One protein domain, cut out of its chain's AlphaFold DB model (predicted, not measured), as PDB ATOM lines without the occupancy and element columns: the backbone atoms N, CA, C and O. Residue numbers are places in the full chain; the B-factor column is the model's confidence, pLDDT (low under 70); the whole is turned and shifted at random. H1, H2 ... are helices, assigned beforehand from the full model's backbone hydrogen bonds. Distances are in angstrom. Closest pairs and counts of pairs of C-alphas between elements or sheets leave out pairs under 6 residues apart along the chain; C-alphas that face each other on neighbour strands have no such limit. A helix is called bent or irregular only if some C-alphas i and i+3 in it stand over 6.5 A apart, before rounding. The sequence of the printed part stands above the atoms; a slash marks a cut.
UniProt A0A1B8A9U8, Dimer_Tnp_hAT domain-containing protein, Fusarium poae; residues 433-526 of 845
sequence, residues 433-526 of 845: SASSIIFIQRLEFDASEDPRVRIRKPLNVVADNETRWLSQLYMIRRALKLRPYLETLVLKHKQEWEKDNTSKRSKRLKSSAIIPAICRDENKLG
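What this domain is: This is residues 433 to 526 of the 845 residues of the protein "Dimer_Tnp_hAT domain-containing protein" of Fusarium poae (UniProt A0A1B8A9U8). A long helix, H3, is bent into an L, and H1 crosses the first part of its longer arm, H3b. Residues 502 to 526, with no named element, fold back beside H3b. The 94 printed residues hold H1, H2 and H3 in that order, with no named strand: all helix, loose, radius of gyration of the C-alphas 16.8 A, spans 49 by 39 by 22 A.

Where its parts are: Find H3, residues 471 to 501, assigned as one helix by its hydrogen bonds but bent: C-alphas 481 and 484 are 7.9 A apart. H3a, 471 to 481, starts at (-26.090, -5.172, 47.513); H3b, 484 to 501, runs 25.7 A to (-50.468, 1.933, 19.787). H1 is 435 to 447, 19.2 A; H2 is 451 to 454.

How they stand to each other: H3a and H3b are about perpendicular, at 77 degrees. H1, with 437 to 441 alone, touches H3b; closest are C-alphas 440 and 485, 6.7 A. H1 and H2 touch only at the corner, C-alphas 445 and 454 closest at 4.7 A. In H3a and H3b every O i to N i+4 pair is within hydrogen-bond range, in H1 8 of 9; H2 is too short for one.

The domain as a whole: The printed part has no cut. The link from H2 to H3 is long, 16 residues. Confidence is under 70 at 433 to 443, 449 to 454, 458 to 472 and 505.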
ATOM      1  N   SER A 433     -33.425 -12.247  40.094       27.83
ATOM      2  CA  SER A 433     -34.132 -12.499  38.801       27.83
ATOM      3  C   SER A 433     -34.272 -11.276  37.858       27.83
ATOM      4  O   SER A 433     -34.594 -10.184  38.301       27.83
ATOM      5  N   ALA A 434     -34.139 -11.513  36.540       34.78
ATOM      6  CA  ALA A 434     -34.788 -10.849  35.394       34.78
ATOM      7  C   ALA A 434     -34.511 -11.648  34.084       34.78
ATOM      8  O   ALA A 434     -33.380 -11.738  33.613       34.78
ATOM      9  N   SER A 435     -35.532 -12.258  33.463       39.78
ATOM     10  CA  SER A 435     -35.343 -13.181  32.313       39.78
ATOM     11  C   SER A 435     -35.188 -12.494  30.940       39.78
ATOM     12  O   SER A 435     -34.659 -13.100  30.011       39.78
ATOM     13  N   SER A 436     -35.606 -11.232  30.787       40.16
ATOM     14  CA  SER A 436     -35.633 -10.532  29.485       40.16
ATOM     15  C   SER A 436     -34.274  -9.961  29.054       40.16
ATOM     16  O   SER A 436     -33.957  -9.935  27.868       40.16
ATOM     17  N   ILE A 437     -33.434  -9.555  30.009       44.31
ATOM     18  CA  ILE A 437     -32.082  -9.022  29.752       44.31
ATOM     19  C   ILE A 437     -31.112 -10.133  29.329       44.31
ATOM     20  O   ILE A 437     -30.220  -9.916  28.509       44.31
ATOM     21  N   ILE A 438     -31.338 -11.352  29.823       50.41
ATOM     22  CA  ILE A 438     -30.615 -12.557  29.406       50.41
ATOM     23  C   ILE A 438     -30.826 -12.829  27.911       50.41
ATOM     24  O   ILE A 438     -29.881 -13.186  27.212       50.41
ATOM     25  N   PHE A 439     -32.048 -12.628  27.413       50.06
ATOM     26  CA  PHE A 439     -32.387 -12.851  26.008       50.06
ATOM     27  C   PHE A 439     -31.700 -11.846  25.070       50.06
ATOM     28  O   PHE A 439     -31.177 -12.248  24.034       50.06
ATOM     29  N   ILE A 440     -31.632 -10.560  25.443       51.31
ATOM     30  CA  ILE A 440     -30.957  -9.525  24.636       51.31
ATOM     31  C   ILE A 440     -29.449  -9.798  24.547       51.31
ATOM     32  O   ILE A 440     -28.906  -9.785  23.446       51.31
ATOM     33  N   GLN A 441     -28.800 -10.124  25.670       66.88
ATOM     34  CA  GLN A 441     -27.383 -10.511  25.683       66.88
ATOM     35  C   GLN A 441     -27.117 -11.745  24.821       66.88
ATOM     36  O   GLN A 441     -26.134 -11.783  24.094       66.88
ATOM     37  N   ARG A 442     -28.002 -12.752  24.868       66.38
ATOM     38  CA  ARG A 442     -27.842 -13.979  24.079       66.38
ATOM     39  C   ARG A 442     -27.858 -13.699  22.577       66.38
ATOM     40  O   ARG A 442     -26.985 -14.180  21.870       66.38
ATOM     41  N   LEU A 443     -28.806 -12.879  22.121       69.06
ATOM     42  CA  LEU A 443     -28.894 -12.476  20.718       69.06
ATOM     43  C   LEU A 443     -27.631 -11.743  20.245       69.06
ATOM     44  O   LEU A 443     -27.197 -11.957  19.120       69.06
ATOM     45  N   GLU A 444     -27.044 -10.897  21.092       70.81
ATOM     46  CA  GLU A 444     -25.823 -10.156  20.761       70.81
ATOM     47  C   GLU A 444     -24.569 -11.040  20.802       70.81
ATOM     48  O   GLU A 444     -23.725 -10.952  19.912       70.81
ATOM     49  N   PHE A 445     -24.462 -11.939  21.787       80.00
ATOM     50  CA  PHE A 445     -23.350 -12.886  21.881       80.00
ATOM     51  C   PHE A 445     -23.337 -13.838  20.691       80.00
ATOM     52  O   PHE A 445     -22.287 -14.009  20.078       80.00
ATOM     53  N   ASP A 446     -24.494 -14.401  20.333       74.31
ATOM     54  CA  ASP A 446     -24.638 -15.339  19.215       74.31
ATOM     55  C   ASP A 446     -24.381 -14.657  17.856       74.31
ATOM     56  O   ASP A 446     -23.857 -15.291  16.939       74.31
ATOM     57  N   ALA A 447     -24.699 -13.362  17.735       72.38
ATOM     58  CA  ALA A 447     -24.446 -12.553  16.539       72.38
ATOM     59  C   ALA A 447     -23.005 -12.013  16.439       72.38
ATOM     60  O   ALA A 447     -22.641 -11.449  15.407       72.38
ATOM     61  N   SER A 448     -22.181 -12.162  17.483       71.12
ATOM     62  CA  SER A 448     -20.812 -11.645  17.495       71.12
ATOM     63  C   SER A 448     -19.868 -12.486  16.631       71.12
ATOM     64  O   SER A 448     -19.842 -13.718  16.706       71.12
ATOM     65  N   GLU A 449     -19.026 -11.816  15.845       68.81
ATOM     66  CA  GLU A 449     -17.987 -12.476  15.050       68.81
ATOM     67  C   GLU A 449     -16.819 -12.997  15.916       68.81
ATOM     68  O   GLU A 449     -16.126 -13.929  15.502       68.81
ATOM     69  N   ASP A 450     -16.638 -12.499  17.151       66.25
ATOM     70  CA  ASP A 450     -15.594 -12.964  18.082       66.25
ATOM     71  C   ASP A 450     -16.040 -14.250  18.826       66.25
ATOM     72  O   ASP A 450     -16.999 -14.230  19.610       66.25
ATOM     73  N   PRO A 451     -15.349 -15.395  18.646       63.34
ATOM     74  CA  PRO A 451     -15.643 -16.642  19.361       63.34
ATOM     75  C   PRO A 451     -15.622 -16.511  20.892       63.34
ATOM     76  O   PRO A 451     -16.369 -17.201  21.581       63.34
ATOM     77  N   ARG A 452     -14.805 -15.604  21.443       64.50
ATOM     78  CA  ARG A 452     -14.695 -15.369  22.893       64.50
ATOM     79  C   ARG A 452     -15.922 -14.668  23.461       64.50
ATOM     80  O   ARG A 452     -16.181 -14.790  24.653       64.50
ATOM     81  N   VAL A 453     -16.664 -13.937  22.628       67.19
ATOM     82  CA  VAL A 453     -17.926 -13.288  23.003       67.19
ATOM     83  C   VAL A 453     -19.080 -14.291  22.921       67.19
ATOM     84  O   VAL A 453     -19.882 -14.350  23.849       67.19
ATOM     85  N   ARG A 454     -19.085 -15.174  21.912       68.19
ATOM     86  CA  ARG A 454     -20.077 -16.261  21.745       68.19
ATOM     87  C   ARG A 454     -20.145 -17.252  22.914       68.19
ATOM     88  O   ARG A 454     -21.205 -17.798  23.198       68.19
ATOM     89  N   ILE A 455     -19.028 -17.489  23.605       72.94
ATOM     90  CA  ILE A 455     -18.952 -18.442  24.732       72.94
ATOM     91  C   ILE A 455     -19.402 -17.802  26.066       72.94
ATOM     92  O   ILE A 455     -19.633 -18.508  27.053       72.94
ATOM     93  N   ARG A 456     -19.559 -16.470  26.132       72.94
ATOM     94  CA  ARG A 456     -19.921 -15.780  27.381       72.94
ATOM     95  C   ARG A 456     -21.311 -16.191  27.865       72.94
ATOM     96  O   ARG A 456     -22.260 -16.325  27.095       72.94
ATOM     97  N   LYS A 457     -21.451 -16.354  29.185       72.19
ATOM     98  CA  LYS A 457     -22.759 -16.576  29.816       72.19
ATOM     99  C   LYS A 457     -23.464 -15.228  30.039       72.19
ATOM    100  O   LYS A 457     -22.832 -14.313  30.564       72.19
ATOM    101  N   PRO A 458     -24.753 -15.096  29.677       68.19
ATOM    102  CA  PRO A 458     -25.518 -13.873  29.905       68.19
ATOM    103  C   PRO A 458     -25.701 -13.603  31.403       68.19
ATOM    104  O   PRO A 458     -25.952 -14.519  32.190       68.19
ATOM    105  N   LEU A 459     -25.583 -12.335  31.787       69.94
ATOM    106  CA  LEU A 459     -25.670 -11.867  33.165       69.94
ATOM    107  C   LEU A 459     -27.106 -11.466  33.520       69.94
ATOM    108  O   LEU A 459     -27.846 -10.930  32.699       69.94
ATOM    109  N   ASN A 460     -27.507 -11.706  34.765       67.62
ATOM    110  CA  ASN A 460     -28.806 -11.263  35.277       67.62
ATOM    111  C   ASN A 460     -28.721  -9.862  35.907       67.62
ATOM    112  O   ASN A 460     -27.623  -9.421  36.236       67.62
ATOM    113  N   VAL A 461     -29.843  -9.182  36.134       64.19
ATOM    114  CA  VAL A 461     -29.849  -7.993  37.007       64.19
ATOM    115  C   VAL A 461     -29.667  -8.445  38.455       64.19
ATOM    116  O   VAL A 461     -30.152  -9.512  38.842       64.19
ATOM    117  N   VAL A 462     -28.933  -7.650  39.230       65.62
ATOM    118  CA  VAL A 462     -28.830  -7.781  40.686       65.62
ATOM    119  C   VAL A 462     -29.749  -6.716  41.268       65.62
ATOM    120  O   VAL A 462     -29.627  -5.555  40.891       65.62
ATOM    121  N   ALA A 463     -30.704  -7.123  42.098       57.84
ATOM    122  CA  ALA A 463     -31.588  -6.201  42.800       57.84
ATOM    123  C   ALA A 463     -31.004  -5.879  44.176       57.84
ATOM    124  O   ALA A 463     -30.322  -6.727  44.761       57.84
ATOM    125  N   ASP A 464     -31.305  -4.681  44.678       54.19
ATOM    126  CA  ASP A 464     -31.012  -4.338  46.063       54.19
ATOM    127  C   ASP A 464     -31.734  -5.304  47.018       54.19
ATOM    128  O   ASP A 464     -32.839  -5.785  46.742       54.19
ATOM    129  N   ASN A 465     -31.077  -5.609  48.128       55.59
ATOM    130  CA  ASN A 465     -31.611  -6.419  49.203       55.59
ATOM    131  C   ASN A 465     -31.170  -5.791  50.525       55.59
ATOM    132  O   ASN A 465     -29.998  -5.855  50.867       55.59
ATOM    133  N   GLU A 466     -32.129  -5.263  51.286       42.50
ATOM    134  CA  GLU A 466     -31.899  -4.613  52.588       42.50
ATOM    135  C   GLU A 466     -31.228  -5.534  53.625       42.50
ATOM    136  O   GLU A 466     -30.656  -5.060  54.599       42.50
ATOM    137  N   THR A 467     -31.280  -6.854  53.416       39.34
ATOM    138  CA  THR A 467     -30.645  -7.867  54.279       39.34
ATOM    139  C   THR A 467     -29.252  -8.291  53.796       39.34
ATOM    140  O   THR A 467     -28.713  -9.286  54.271       39.34
ATOM    141  N   ARG A 468     -28.682  -7.588  52.806       56.88
ATOM    142  CA  ARG A 468     -27.408  -7.924  52.165       56.88
ATOM    143  C   ARG A 468     -26.502  -6.701  52.082       56.88
ATOM    144  O   ARG A 468     -26.911  -5.663  51.581       56.88
ATOM    145  N   TRP A 469     -25.255  -6.814  52.508       54.81
ATOM    146  CA  TRP A 469     -24.297  -5.722  52.345       54.81
ATOM    147  C   TRP A 469     -23.801  -5.567  50.958       54.81
ATOM    148  O   TRP A 469     -23.756  -6.524  50.205       54.81
ATOM    149  N   LEU A 470     -23.389  -4.346  50.627       65.44
ATOM    150  CA  LEU A 470     -22.832  -4.052  49.318       65.44
ATOM    151  C   LEU A 470     -23.783  -4.487  48.183       65.44
ATOM    152  O   LEU A 470     -23.394  -4.467  47.021       65.44
ATOM    153  N   SER A 471     -25.050  -4.817  48.478       66.25
ATOM    154  CA  SER A 471     -26.090  -5.172  47.513       66.25
ATOM    155  C   SER A 471     -26.234  -4.057  46.493       66.25
ATOM    156  O   SER A 471     -26.312  -4.313  45.293       66.25
ATOM    157  N   GLN A 472     -26.163  -2.820  46.979       67.94
ATOM    158  CA  GLN A 472     -26.161  -1.602  46.192       67.94
ATOM    159  C   GLN A 472     -24.901  -1.495  45.328       67.94
ATOM    160  O   GLN A 472     -25.029  -1.251  44.134       67.94
ATOM    161  N   LEU A 473     -23.704  -1.786  45.850       74.56
ATOM    162  CA  LEU A 473     -22.465  -1.831  45.054       74.56
ATOM    163  C   LEU A 473     -22.525  -2.905  43.955       74.56
ATOM    164  O   LEU A 473     -22.187  -2.650  42.797       74.56
ATOM    165  N   TYR A 474     -22.992  -4.111  44.276       78.38
ATOM    166  CA  TYR A 474     -23.142  -5.191  43.303       78.38
ATOM    167  C   TYR A 474     -24.221  -4.887  42.265       78.38
ATOM    168  O   TYR A 474     -24.041  -5.212  41.086       78.38
ATOM    169  N   MET A 475     -25.310  -4.233  42.672       79.69
ATOM    170  CA  MET A 475     -26.333  -3.700  41.779       79.69
ATOM    171  C   MET A 475     -25.739  -2.646  40.843       79.69
ATOM    172  O   MET A 475     -25.900  -2.782  39.633       79.69
ATOM    173  N   ILE A 476     -24.993  -1.670  41.368       81.50
ATOM    174  CA  ILE A 476     -24.307  -0.612  40.612       81.50
ATOM    175  C   ILE A 476     -23.359  -1.227  39.579       81.50
ATOM    176  O   ILE A 476     -23.528  -1.023  38.378       81.50
ATOM    177  N   ARG A 477     -22.420  -2.081  40.001       85.00
ATOM    178  CA  ARG A 477     -21.476  -2.744  39.086       85.00
ATOM    179  C   ARG A 477     -22.179  -3.591  38.037       85.00
ATOM    180  O   ARG A 477     -21.725  -3.676  36.894       85.00
ATOM    181  N   ARG A 478     -23.272  -4.266  38.411       83.56
ATOM    182  CA  ARG A 478     -24.064  -5.041  37.455       83.56
ATOM    183  C   ARG A 478     -24.780  -4.126  36.469       83.56
ATOM    184  O   ARG A 478     -24.784  -4.456  35.287       83.56
ATOM    185  N   ALA A 479     -25.346  -3.015  36.925       84.12
ATOM    186  CA  ALA A 479     -26.007  -2.025  36.087       84.12
ATOM    187  C   ALA A 479     -25.019  -1.399  35.094       84.12
ATOM    188  O   ALA A 479     -25.316  -1.394  33.906       84.12
ATOM    189  N   LEU A 480     -23.817  -1.012  35.537       86.50
ATOM    190  CA  LEU A 480     -22.750  -0.488  34.675       86.50
ATOM    191  C   LEU A 480     -22.347  -1.496  33.585       86.50
ATOM    192  O   LEU A 480     -22.314  -1.158  32.404       86.50
ATOM    193  N   LYS A 481     -22.151  -2.775  33.943       86.75
ATOM    194  CA  LYS A 481     -21.890  -3.850  32.960       86.75
ATOM    195  C   LYS A 481     -23.062  -4.090  32.005       86.75
ATOM    196  O   LYS A 481     -22.850  -4.546  30.884       86.75
ATOM    197  N   LEU A 482     -24.292  -3.844  32.457       84.56
ATOM    198  CA  LEU A 482     -25.513  -4.062  31.685       84.56
ATOM    199  C   LEU A 482     -26.028  -2.812  30.960       84.56
ATOM    200  O   LEU A 482     -27.004  -2.939  30.222       84.56
ATOM    201  N   ARG A 483     -25.384  -1.647  31.114       87.62
ATOM    202  CA  ARG A 483     -25.785  -0.361  30.521       87.62
ATOM    203  C   ARG A 483     -26.251  -0.471  29.058       87.62
ATOM    204  O   ARG A 483     -27.418  -0.162  28.813       87.62
ATOM    205  N   PRO A 484     -25.459  -1.018  28.106       85.44
ATOM    206  CA  PRO A 484     -25.888  -1.097  26.703       85.44
ATOM    207  C   PRO A 484     -27.133  -1.979  26.500       85.44
ATOM    208  O   PRO A 484     -27.979  -1.711  25.642       85.44
ATOM    209  N   TYR A 485     -27.297  -3.020  27.323       83.31
ATOM    210  CA  TYR A 485     -28.438  -3.934  27.259       83.31
ATOM    211  C   TYR A 485     -29.703  -3.335  27.878       83.31
ATOM    212  O   TYR A 485     -30.804  -3.585  27.380       83.31
ATOM    213  N   LEU A 486     -29.563  -2.546  28.947       82.44
ATOM    214  CA  LEU A 486     -30.660  -1.830  29.599       82.44
ATOM    215  C   LEU A 486     -31.212  -0.735  28.683       82.44
ATOM    216  O   LEU A 486     -32.423  -0.671  28.468       82.44
ATOM    217  N   GLU A 487     -30.336   0.053  28.062       84.19
ATOM    218  CA  GLU A 487     -30.720   1.071  27.078       84.19
ATOM    219  C   GLU A 487     -31.428   0.434  25.868       84.19
ATOM    220  O   GLU A 487     -32.504   0.877  25.451       84.19
ATOM    221  N   THR A 488     -30.895  -0.685  25.361       83.50
ATOM    222  CA  THR A 488     -31.515  -1.450  24.265       83.50
ATOM    223  C   THR A 488     -32.882  -2.025  24.651       83.50
ATOM    224  O   THR A 488     -33.800  -2.044  23.827       83.50
ATOM    225  N   LEU A 489     -33.056  -2.493  25.891       82.44
ATOM    226  CA  LEU A 489     -34.336  -3.000  26.397       82.44
ATOM    227  C   LEU A 489     -35.404  -1.902  26.400       82.44
ATOM    228  O   LEU A 489     -36.506  -2.127  25.892       82.44
ATOM    229  N   VAL A 490     -35.071  -0.724  26.939       82.12
ATOM    230  CA  VAL A 490     -35.962   0.448  26.970       82.12
ATOM    231  C   VAL A 490     -36.355   0.841  25.547       82.12
ATOM    232  O   VAL A 490     -37.538   1.055  25.270       82.12
ATOM    233  N   LEU A 491     -35.391   0.864  24.619       84.06
ATOM    234  CA  LEU A 491     -35.644   1.178  23.216       84.06
ATOM    235  C   LEU A 491     -36.587   0.161  22.555       84.06
ATOM    236  O   LEU A 491     -37.548   0.563  21.900       84.06
ATOM    237  N   LYS A 492     -36.359  -1.145  22.752       81.12
ATOM    238  CA  LYS A 492     -37.223  -2.204  22.202       81.12
ATOM    239  C   LYS A 492     -38.645  -2.123  22.750       81.12
ATOM    240  O   LYS A 492     -39.589  -2.146  21.968       81.12
ATOM    241  N   HIS A 493     -38.804  -1.954  24.065       79.19
ATOM    242  CA  HIS A 493     -40.127  -1.789  24.679       79.19
ATOM    243  C   HIS A 493     -40.851  -0.547  24.154       79.19
ATOM    244  O   HIS A 493     -42.054  -0.600  23.898       79.19
ATOM    245  N   LYS A 494     -40.123   0.557  23.942       83.31
ATOM    246  CA  LYS A 494     -40.682   1.771  23.343       83.31
ATOM    247  C   LYS A 494     -41.160   1.516  21.911       83.31
ATOM    248  O   LYS A 494     -42.296   1.851  21.593       83.31
ATOM    249  N   GLN A 495     -40.337   0.882  21.076       84.19
ATOM    250  CA  GLN A 495     -40.678   0.561  19.683       84.19
ATOM    251  C   GLN A 495     -41.876  -0.394  19.573       84.19
ATOM    252  O   GLN A 495     -42.764  -0.183  18.747       84.19
ATOM    253  N   GLU A 496     -41.923  -1.435  20.408       82.94
ATOM    254  CA  GLU A 496     -43.045  -2.378  20.474       82.94
ATOM    255  C   GLU A 496     -44.334  -1.669  20.898       82.94
ATOM    256  O   GLU A 496     -45.360  -1.776  20.221       82.94
ATOM    257  N   TRP A 497     -44.269  -0.854  21.951       85.56
ATOM    258  CA  TRP A 497     -45.415  -0.081  22.412       85.56
ATOM    259  C   TRP A 497     -45.913   0.922  21.359       85.56
ATOM    260  O   TRP A 497     -47.122   1.014  21.130       85.56
ATOM    261  N   GLU A 498     -45.015   1.645  20.683       86.19
ATOM    262  CA  GLU A 498     -45.363   2.580  19.604       86.19
ATOM    263  C   GLU A 498     -46.030   1.854  18.431       86.19
ATOM    264  O   GLU A 498     -47.041   2.321  17.900       86.19
ATOM    265  N   LYS A 499     -45.516   0.679  18.053       84.06
ATOM    266  CA  LYS A 499     -46.095  -0.163  17.001       84.06
ATOM    267  C   LYS A 499     -47.513  -0.622  17.351       84.06
ATOM    268  O   LYS A 499     -48.406  -0.518  16.506       84.06
ATOM    269  N   ASP A 500     -47.745  -1.062  18.585       83.12
ATOM    270  CA  ASP A 500     -49.049  -1.568  19.039       83.12
ATOM    271  C   ASP A 500     -50.093  -0.449  19.241       83.12
ATOM    272  O   ASP A 500     -51.314  -0.650  19.110       83.12
ATOM    273  N   ASN A 501     -49.624   0.772  19.509       83.38
ATOM    274  CA  ASN A 501     -50.468   1.933  19.787       83.38
ATOM    275  C   ASN A 501     -50.593   2.919  18.620       83.38
ATOM    276  O   ASN A 501     -51.370   3.873  18.712       83.38
ATOM    277  N   THR A 502     -49.931   2.664  17.493       84.25
ATOM    278  CA  THR A 502     -50.091   3.451  16.266       84.25
ATOM    279  C   THR A 502     -51.293   2.964  15.452       84.25
ATOM    280  O   THR A 502     -51.457   1.780  15.155       84.25
ATOM    281  N   SER A 503     -52.172   3.887  15.053       75.50
ATOM    282  CA  SER A 503     -53.310   3.572  14.183       75.50
ATOM    283  C   SER A 503     -52.837   3.154  12.790       75.50
ATOM    284  O   SER A 503     -52.239   3.956  12.074       75.50
ATOM    285  N   LYS A 504     -53.196   1.940  12.343       75.19
ATOM    286  CA  LYS A 504     -52.898   1.446  10.981       75.19
ATOM    287  C   LYS A 504     -53.449   2.354   9.870       75.19
ATOM    288  O   LYS A 504     -52.926   2.338   8.763       75.19
ATOM    289  N   ARG A 505     -54.493   3.144  10.161       69.62
ATOM    290  CA  ARG A 505     -55.187   4.013   9.193       69.62
ATOM    291  C   ARG A 505     -54.627   5.437   9.153       69.62
ATOM    292  O   ARG A 505     -54.520   6.010   8.079       69.62
ATOM    293  N   SER A 506     -54.267   5.998  10.311       71.94
ATOM    294  CA  SER A 506     -53.782   7.386  10.431       71.94
ATOM    295  C   SER A 506     -52.258   7.503  10.566       71.94
ATOM    296  O   SER A 506     -51.751   8.620  10.501       71.94
ATOM    297  N   LYS A 507     -51.538   6.399  10.823       75.69
ATOM    298  CA  LYS A 507     -50.110   6.371  11.206       75.69
ATOM    299  C   LYS A 507     -49.745   7.299  12.382       75.69
ATOM    300  O   LYS A 507     -48.589   7.663  12.548       75.69
ATOM    301  N   ARG A 508     -50.730   7.682  13.201       74.62
ATOM    302  CA  ARG A 508     -50.562   8.492  14.417       74.62
ATOM    303  C   ARG A 508     -50.848   7.645  15.652       74.62
ATOM    304  O   ARG A 508     -51.651   6.706  15.573       74.62
ATOM    305  N   LEU A 509     -50.209   7.984  16.773       81.88
ATOM    306  CA  LEU A 509     -50.481   7.360  18.068       81.88
ATOM    307  C   LEU A 509     -51.942   7.581  18.483       81.88
ATOM    308  O   LEU A 509     -52.516   8.646  18.244       81.88
ATOM    309  N   LYS A 510     -52.546   6.568  19.110       83.25
ATOM    310  CA  LYS A 510     -53.884   6.675  19.708       83.25
ATOM    311  C   LYS A 510     -53.854   7.692  20.854       83.25
ATOM    312  O   LYS A 510     -52.970   7.635  21.701       83.25
ATOM    313  N   SER A 511     -54.858   8.565  20.927       70.12
ATOM    314  CA  SER A 511     -54.984   9.574  21.993       70.12
ATOM    315  C   SER A 511     -55.182   8.984  23.396       70.12
ATOM    316  O   SER A 511     -54.954   9.675  24.380       70.12
ATOM    317  N   SER A 512     -55.589   7.716  23.497       77.19
ATOM    318  CA  SER A 512     -55.745   6.972  24.753       77.19
ATOM    319  C   SER A 512     -54.525   6.121  25.135       77.19
ATOM    320  O   SER A 512     -54.597   5.358  26.098       77.19
ATOM    321  N   ALA A 513     -53.428   6.183  24.373       79.50
ATOM    322  CA  ALA A 513     -52.244   5.369  24.631       79.50
ATOM    323  C   ALA A 513     -51.484   5.873  25.870       79.50
ATOM    324  O   ALA A 513     -51.113   7.041  25.947       79.50
ATOM    325  N   ILE A 514     -51.220   4.973  26.818       80.75
ATOM    326  CA  ILE A 514     -50.469   5.265  28.047       80.75
ATOM    327  C   ILE A 514     -49.042   4.744  27.888       80.75
ATOM    328  O   ILE A 514     -48.857   3.560  27.597       80.75
ATOM    329  N   ILE A 515     -48.049   5.613  28.096       79.88
ATOM    330  CA  ILE A 515     -46.625   5.262  28.009       79.88
ATOM    331  C   ILE A 515     -46.263   4.284  29.147       79.88
ATOM    332  O   ILE A 515     -46.549   4.584  30.318       79.88
ATOM    333  N   PRO A 516     -45.627   3.132  28.845       78.88
ATOM    334  CA  PRO A 516     -45.173   2.181  29.855       78.88
ATOM    335  C   PRO A 516     -44.197   2.840  30.828       78.88
ATOM    336  O   PRO A 516     -43.375   3.651  30.411       78.88
ATOM    337  N   ALA A 517     -44.241   2.460  32.108       76.06
ATOM    338  CA  ALA A 517     -43.403   3.064  33.151       76.06
ATOM    339  C   ALA A 517     -41.906   3.076  32.787       76.06
ATOM    340  O   ALA A 517     -41.273   4.122  32.874       76.06
ATOM    341  N   ILE A 518     -41.387   1.962  32.255       74.62
ATOM    342  CA  ILE A 518     -39.990   1.800  31.802       74.62
ATOM    343  C   ILE A 518     -39.578   2.759  30.666       74.62
ATOM    344  O   ILE A 518     -38.398   2.959  30.411       74.62
ATOM    345  N   CYS A 519     -40.544   3.336  29.947       76.50
ATOM    346  CA  CYS A 519     -40.305   4.247  28.826       76.50
ATOM    347  C   CYS A 519     -40.472   5.727  29.201       76.50
ATOM    348  O   CYS A 519     -40.195   6.582  28.353       76.50
ATOM    349  N   ARG A 520     -40.941   6.034  30.420       79.69
ATOM    350  CA  ARG A 520     -41.091   7.410  30.916       79.69
ATOM    351  C   ARG A 520     -39.726   7.999  31.235       79.69
ATOM    352  O   ARG A 520     -38.857   7.278  31.713       79.69
ATOM    353  N   ASP A 521     -39.549   9.287  30.969       76.75
ATOM    354  CA  ASP A 521     -38.247   9.943  31.122       76.75
ATOM    355  C   ASP A 521     -37.789   9.992  32.587       76.75
ATOM    356  O   ASP A 521     -36.614   9.793  32.851       76.75
ATOM    357  N   GLU A 522     -38.725  10.097  33.535       76.19
ATOM    358  CA  GLU A 522     -38.474  10.015  34.986       76.19
ATOM    359  C   GLU A 522     -37.893   8.672  35.477       76.19
ATOM    360  O   GLU A 522     -37.367   8.607  36.580       76.19
ATOM    361  N   ASN A 523     -37.991   7.598  34.682       74.56
ATOM    362  CA  ASN A 523     -37.516   6.254  35.043       74.56
ATOM    363  C   ASN A 523     -36.305   5.810  34.201       74.56
ATOM    364  O   ASN A 523     -35.974   4.621  34.179       74.56
ATOM    365  N   LYS A 524     -35.689   6.729  33.450       76.25
ATOM    366  CA  LYS A 524     -34.489   6.465  32.648       76.25
ATOM    367  C   LYS A 524     -33.269   7.034  33.348       76.25
ATOM    368  O   LYS A 524     -33.322   8.146  33.852       76.25
ATOM    369  N   LEU A 525     -32.175   6.284  33.292       81.50
ATOM    370  CA  LEU A 525     -30.856   6.769  33.680       81.50
ATOM    371  C   LEU A 525     -30.263   7.545  32.499       81.50
ATOM    372  O   LEU A 525     -30.094   6.984  31.411       81.50
ATOM    373  N   GLY A 526     -30.009   8.835  32.694       84.00
ATOM    374  CA  GLY A 526     -29.248   9.679  31.779       84.00
ATOM    375  C   GLY A 526     -27.739   9.523  31.977       84.00
ATOM    376  O   GLY A 526     -27.289   8.856  32.903       84.00
TER     377      GLY A 526